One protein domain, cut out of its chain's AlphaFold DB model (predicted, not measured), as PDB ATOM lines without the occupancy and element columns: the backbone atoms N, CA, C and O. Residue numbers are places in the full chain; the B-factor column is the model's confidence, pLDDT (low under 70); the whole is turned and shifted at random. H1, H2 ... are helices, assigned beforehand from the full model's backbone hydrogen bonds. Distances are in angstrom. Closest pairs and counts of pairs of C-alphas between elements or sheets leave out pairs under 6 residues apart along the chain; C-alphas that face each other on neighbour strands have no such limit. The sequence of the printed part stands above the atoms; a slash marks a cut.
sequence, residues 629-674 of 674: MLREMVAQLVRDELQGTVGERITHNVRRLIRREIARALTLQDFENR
ATOM      1  N   MET A 629     520.028 440.587 902.131       90.69
ATOM      2  CA  MET A 629     518.823 439.913 901.633       90.69
ATOM      3  C   MET A 629     517.543 440.644 902.067       90.69
ATOM      4  O   MET A 629     516.620 440.780 901.266       90.69
ATOM      5  N   LEU A 630     517.488 441.169 903.299       93.19
ATOM      6  CA  LEU A 630     516.376 442.017 903.748       93.19
ATOM      7  C   LEU A 630     516.277 443.296 902.909       93.19
ATOM      8  O   LEU A 630     515.186 443.647 902.465       93.19
ATOM      9  N   ARG A 631     517.402 443.963 902.624       94.44
ATOM     10  CA  ARG A 631     517.425 445.140 901.739       94.44
ATOM     11  C   ARG A 631     516.980 444.819 900.321       94.44
ATOM     12  O   ARG A 631     516.237 445.608 899.751       94.44
ATOM     13  N   GLU A 632     517.406 443.693 899.756       95.81
ATOM     14  CA  GLU A 632     516.969 443.257 898.426       95.81
ATOM     15  C   GLU A 632     515.455 442.992 898.398       95.81
ATOM     16  O   GLU A 632     514.756 443.508 897.527       95.81
ATOM     17  N   MET A 633     514.929 442.287 899.405       94.31
ATOM     18  CA  MET A 633     513.498 442.001 899.537       94.31
ATOM     19  C   MET A 633     512.658 443.272 899.726       94.31
ATOM     20  O   MET A 633     511.630 443.429 899.071       94.31
ATOM     21  N   VAL A 634     513.099 444.206 900.576       94.88
ATOM     22  CA  VAL A 634     512.414 445.491 900.798       94.88
ATOM     23  C   VAL A 634     512.503 446.386 899.561       94.88
ATOM     24  O   VAL A 634     511.505 446.997 899.189       94.88
ATOM     25  N   ALA A 635     513.651 446.445 898.881       95.94
ATOM     26  CA  ALA A 635     513.797 447.211 897.643       95.94
ATOM     27  C   ALA A 635     512.909 446.660 896.518       95.94
ATOM     28  O   ALA A 635     512.369 447.441 895.734       95.94
ATOM     29  N   GLN A 636     512.734 445.338 896.450       95.19
ATOM     30  CA  GLN A 636     511.819 444.708 895.506       95.19
ATOM     31  C   GLN A 636     510.353 444.981 895.873       95.19
ATOM     32  O   GLN A 636     509.608 445.438 895.016       95.19
ATOM     33  N   LEU A 637     509.960 444.832 897.144       94.06
ATOM     34  CA  LEU A 637     508.603 445.157 897.605       94.06
ATOM     35  C   LEU A 637     508.234 446.627 897.341       94.06
ATOM     36  O   LEU A 637     507.155 446.912 896.834       94.06
ATOM     37  N   VAL A 638     509.138 447.564 897.645       93.94
ATOM     38  CA  VAL A 638     508.928 448.997 897.384       93.94
ATOM     39  C   VAL A 638     508.858 449.284 895.883       93.94
ATOM     40  O   VAL A 638     508.075 450.135 895.474       93.94
ATOM     41  N   ARG A 639     509.633 448.577 895.049       93.25
ATOM     42  CA  ARG A 639     509.528 448.683 893.586       93.25
ATOM     43  C   ARG A 639     508.175 448.191 893.089       93.25
ATOM     44  O   ARG A 639     507.560 448.897 892.303       93.25
ATOM     45  N   ASP A 640     507.727 447.027 893.543       94.62
ATOM     46  CA  ASP A 640     506.476 446.417 893.093       94.62
ATOM     47  C   ASP A 640     505.266 447.276 893.520       94.62
ATOM     48  O   ASP A 640     504.379 447.545 892.712       94.62
ATOM     49  N   GLU A 641     505.285 447.831 894.737       93.12
ATOM     50  CA  GLU A 641     504.261 448.768 895.225       93.12
ATOM     51  C   GLU A 641     504.273 450.109 894.458       93.12
ATOM     52  O   GLU A 641     503.222 450.627 894.071       93.12
ATOM     53  N   LEU A 642     505.461 450.662 894.168       93.31
ATOM     54  CA  LEU A 642     505.628 451.885 893.364       93.31
ATOM     55  C   LEU A 642     505.473 451.670 891.848       93.31
ATOM     56  O   LEU A 642     505.509 452.647 891.101       93.31
ATOM     57  N   GLN A 643     505.305 450.432 891.381       89.69
ATOM     58  CA  GLN A 643     504.919 450.107 890.003       89.69
ATOM     59  C   GLN A 643     503.431 449.748 889.883       89.69
ATOM     60  O   GLN A 643     502.901 449.750 888.776       89.69
ATOM     61  N   GLY A 644     502.755 449.472 891.001       91.94
ATOM     62  CA  GLY A 644     501.310 449.277 891.057       91.94
ATOM     63  C   GLY A 644     500.508 450.584 891.105       91.94
ATOM     64  O   GLY A 644     501.012 451.686 890.869       91.94
ATOM     65  N   THR A 645     499.237 450.463 891.492       91.12
ATOM     66  CA  THR A 645     498.265 451.573 891.540       91.12
ATOM     67  C   THR A 645     498.692 452.724 892.460       91.12
ATOM     68  O   THR A 645     498.326 453.879 892.235       91.12
ATOM     69  N   VAL A 646     499.500 452.451 893.492       91.38
ATOM     70  CA  VAL A 646     500.098 453.484 894.351       91.38
ATOM     71  C   VAL A 646     501.112 454.324 893.569       91.38
ATOM     72  O   VAL A 646     501.079 455.553 893.658       91.38
ATOM     73  N   GLY A 647     501.950 453.694 892.744       94.75
ATOM     74  CA  GLY A 647     502.891 454.360 891.842       94.75
ATOM     75  C   GLY A 647     502.224 455.271 890.815       94.75
ATOM     76  O   GLY A 647     502.632 456.424 890.644       94.75
ATOM     77  N   GLU A 648     501.156 454.791 890.178       93.69
ATOM     78  CA  GLU A 648     500.357 455.565 889.218       93.69
ATOM     79  C   GLU A 648     499.742 456.805 889.876       93.69
ATOM     80  O   GLU A 648     499.900 457.923 889.376       93.69
ATOM     81  N   ARG A 649     499.122 456.637 891.053       93.31
ATOM     82  CA  ARG A 649     498.523 457.735 891.828       93.31
ATOM     83  C   ARG A 649     499.566 458.744 892.300       93.31
ATOM     84  O   ARG A 649     499.328 459.946 892.196       93.31
ATOM     85  N   ILE A 650     500.730 458.297 892.779       92.75
ATOM     86  CA  ILE A 650     501.843 459.189 893.146       92.75
ATOM     87  C   ILE A 650     502.316 459.970 891.915       92.75
ATOM     88  O   ILE A 650     502.417 461.194 891.976       92.75
ATOM     89  N   THR A 651     502.542 459.297 890.786       94.62
ATOM     90  CA  THR A 651     503.029 459.925 889.549       94.62
ATOM     91  C   THR A 651     502.030 460.943 888.999       94.62
ATOM     92  O   THR A 651     502.421 462.052 888.631       94.62
ATOM     93  N   HIS A 652     500.735 460.614 888.994       91.31
ATOM     94  CA  HIS A 652     499.664 461.535 888.613       91.31
ATOM     95  C   HIS A 652     499.616 462.752 889.551       91.31
ATOM     96  O   HIS A 652     499.618 463.890 889.083       91.31
ATOM     97  N   ASN A 653     499.648 462.541 890.871       91.38
ATOM     98  CA  ASN A 653     499.604 463.622 891.858       91.38
ATOM     99  C   ASN A 653     500.831 464.542 891.782       91.38
ATOM    100  O   ASN A 653     500.682 465.761 891.834       91.38
ATOM    101  N   VAL A 654     502.033 463.984 891.602       95.62
ATOM    102  CA  VAL A 654     503.269 464.754 891.393       95.62
ATOM    103  C   VAL A 654     503.195 465.543 890.086       95.62
ATOM    104  O   VAL A 654     503.506 466.733 890.077       95.62
ATOM    105  N   ARG A 655     502.702 464.944 888.994       92.44
ATOM    106  CA  ARG A 655     502.484 465.648 887.720       92.44
ATOM    107  C   ARG A 655     501.477 466.794 887.867       92.44
ATOM    108  O   ARG A 655     501.740 467.881 887.362       92.44
ATOM    109  N   ARG A 656     500.367 466.589 888.584       96.19
ATOM    110  CA  ARG A 656     499.358 467.627 888.873       96.19
ATOM    111  C   ARG A 656     499.932 468.754 889.735       96.19
ATOM    112  O   ARG A 656     499.678 469.920 889.445       96.19
ATOM    113  N   LEU A 657     500.743 468.421 890.745       96.44
ATOM    114  CA  LEU A 657     501.463 469.396 891.569       96.44
ATOM    115  C   LEU A 657     502.404 470.250 890.708       96.44
ATOM    116  O   LEU A 657     502.313 471.471 890.753       96.44
ATOM    117  N   ILE A 658     503.254 469.613 889.896       95.88
ATOM    118  CA  ILE A 658     504.236 470.288 889.035       95.88
ATOM    119  C   ILE A 658     503.544 471.154 887.976       95.88
ATOM    120  O   ILE A 658     503.910 472.315 887.833       95.88
ATOM    121  N   ARG A 659     502.514 470.645 887.276       95.38
ATOM    122  CA  ARG A 659     501.720 471.438 886.312       95.38
ATOM    123  C   ARG A 659     501.159 472.704 886.971       95.38
ATOM    124  O   ARG A 659     501.302 473.790 886.420       95.38
ATOM    125  N   ARG A 660     500.561 472.575 888.164       95.38
ATOM    126  CA  ARG A 660     499.999 473.710 888.915       95.38
ATOM    127  C   ARG A 660     501.073 474.690 889.386       95.38
ATOM    128  O   ARG A 660     500.834 475.891 889.344       95.38
ATOM    129  N   GLU A 661     502.230 474.201 889.823       95.44
ATOM    130  CA  GLU A 661     503.325 475.063 890.277       95.44
ATOM    131  C   GLU A 661     503.969 475.821 889.109       95.44
ATOM    132  O   GLU A 661     504.241 477.008 889.234       95.44
ATOM    133  N   ILE A 662     504.116 475.184 887.940       94.06
ATOM    134  CA  ILE A 662     504.551 475.848 886.703       94.06
ATOM    135  C   ILE A 662     503.522 476.900 886.268       94.06
ATOM    136  O   ILE A 662     503.905 478.032 886.000       94.06
ATOM    137  N   ALA A 663     502.224 476.581 886.261       91.31
ATOM    138  CA  ALA A 663     501.178 477.555 885.933       91.31
ATOM    139  C   ALA A 663     501.164 478.747 886.913       91.31
ATOM    140  O   ALA A 663     501.023 479.898 886.500       91.31
ATOM    141  N   ARG A 664     501.381 478.495 888.212       90.19
ATOM    142  CA  ARG A 664     501.549 479.536 889.236       90.19
ATOM    143  C   ARG A 664     502.804 480.381 888.996       90.19
ATOM    144  O   ARG A 664     502.734 481.596 889.125       90.19
ATOM    145  N   ALA A 665     503.931 479.763 888.652       91.75
ATOM    146  CA  ALA A 665     505.178 480.471 888.380       91.75
ATOM    147  C   ALA A 665     505.079 481.344 887.119       91.75
ATOM    148  O   ALA A 665     505.475 482.501 887.164       91.75
ATOM    149  N   LEU A 666     504.492 480.824 886.034       88.56
ATOM    150  CA  LEU A 666     504.275 481.567 884.789       88.56
ATOM    151  C   LEU A 666     503.326 482.749 885.000       88.56
ATOM    152  O   LEU A 666     503.680 483.871 884.661       88.56
ATOM    153  N   THR A 667     502.180 482.538 885.655       84.44
ATOM    154  CA  THR A 667     501.252 483.644 885.952       84.44
ATOM    155  C   THR A 667     501.885 484.711 886.847       84.44
ATOM    156  O   THR A 667     501.729 485.896 886.569       84.44
ATOM    157  N   LEU A 668     502.654 484.332 887.877       82.56
ATOM    158  CA  LEU A 668     503.427 485.287 888.685       82.56
ATOM    159  C   LEU A 668     504.478 486.041 887.853       82.56
ATOM    160  O   LEU A 668     504.627 487.250 888.024       82.56
ATOM    161  N   GLN A 669     505.167 485.358 886.938       73.25
ATOM    162  CA  GLN A 669     506.170 485.957 886.058       73.25
ATOM    163  C   GLN A 669     505.544 486.942 885.053       73.25
ATOM    164  O   GLN A 669     506.106 488.012 884.831       73.25
ATOM    165  N   ASP A 670     504.360 486.647 884.512       72.19
ATOM    166  CA  ASP A 670     503.613 487.556 883.629       72.19
ATOM    167  C   ASP A 670     503.137 488.831 884.352       72.19
ATOM    168  O   ASP A 670     502.998 489.885 883.725       72.19
ATOM    169  N   PHE A 671     502.923 488.768 885.674       64.12
ATOM    170  CA  PHE A 671     502.659 489.946 886.511       64.12
ATOM    171  C   PHE A 671     503.927 490.714 886.918       64.12
ATOM    172  O   PHE A 671     503.835 491.913 887.159       64.12
ATOM    173  N   GLU A 672     505.092 490.067 887.008       64.50
ATOM    174  CA  GLU A 672     506.368 490.733 887.325       64.50
ATOM    175  C   GLU A 672     506.993 491.426 886.096       64.50
ATOM    176  O   GLU A 672     507.760 492.377 886.235       64.50
ATOM    177  N   ASN A 673     506.635 490.986 884.886       59.53
ATOM    178  CA  ASN A 673     507.199 491.468 883.620       59.53
ATOM    179  C   ASN A 673     506.335 492.543 882.908       59.53
ATOM    180  O   ASN A 673     506.564 492.827 881.729       59.53
ATOM    181  N   ARG A 674     505.337 493.124 883.600       47.22
ATOM    182  CA  ARG A 674     504.394 494.148 883.098       47.22
ATOM    183  C   ARG A 674     504.343 495.387 883.999       47.22
ATOM    184  O   ARG A 674     504.370 496.498 883.422       47.22
TER     185      ARG A 674
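Overview. This is residues 629 to 674 of the 674 residues of an uncharacterized protein of Rhodobacterales bacterium (UniProt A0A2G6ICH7). Two helices, the long H2 and the shorter H1, meet near their ends in a wide, open V, with a tight turn at the corner and two arms that reach away from each other. There is no further part to fill the space between the arms. The printed part has 46 residues, with two named helices in the order H1, H2 and no named strand; the class is all helix. It is extended, with a radius of gyration of the C-alphas of 17.9 A and spans of 59 by 19 by 6 A.

Arrangement. Start from H2, residues 645 to 672, and look back to H1, residues 629 to 643. They are close but not clearly touching; their closest C-alphas, those of Glu 641 and Gly 647, are 6.7 A apart. Their lines stand at a steep tilt of 63 degrees, and they run the same way. In H1 and H2 every O i to N i+4 pair is within hydrogen-bond range.

Along the chain. Find C-alpha 645 at (498.265, 451.573, 891.540); from there H2 runs 40.2 A to C-alpha 672 at (506.368, 490.733, 887.325). H1 begins at C-alpha 629, at (518.823, 439.913, 901.633), and runs 20.8 A to C-alpha 643.

Size, cuts and confidence. The two C-alphas farthest apart, those of Met 629 and Arg 674, are 59.1 A apart. The printed part has no cut, and the link from H1 to H2 is tight. Look for low confidence at residues 671 to 674, where pLDDT is under 70.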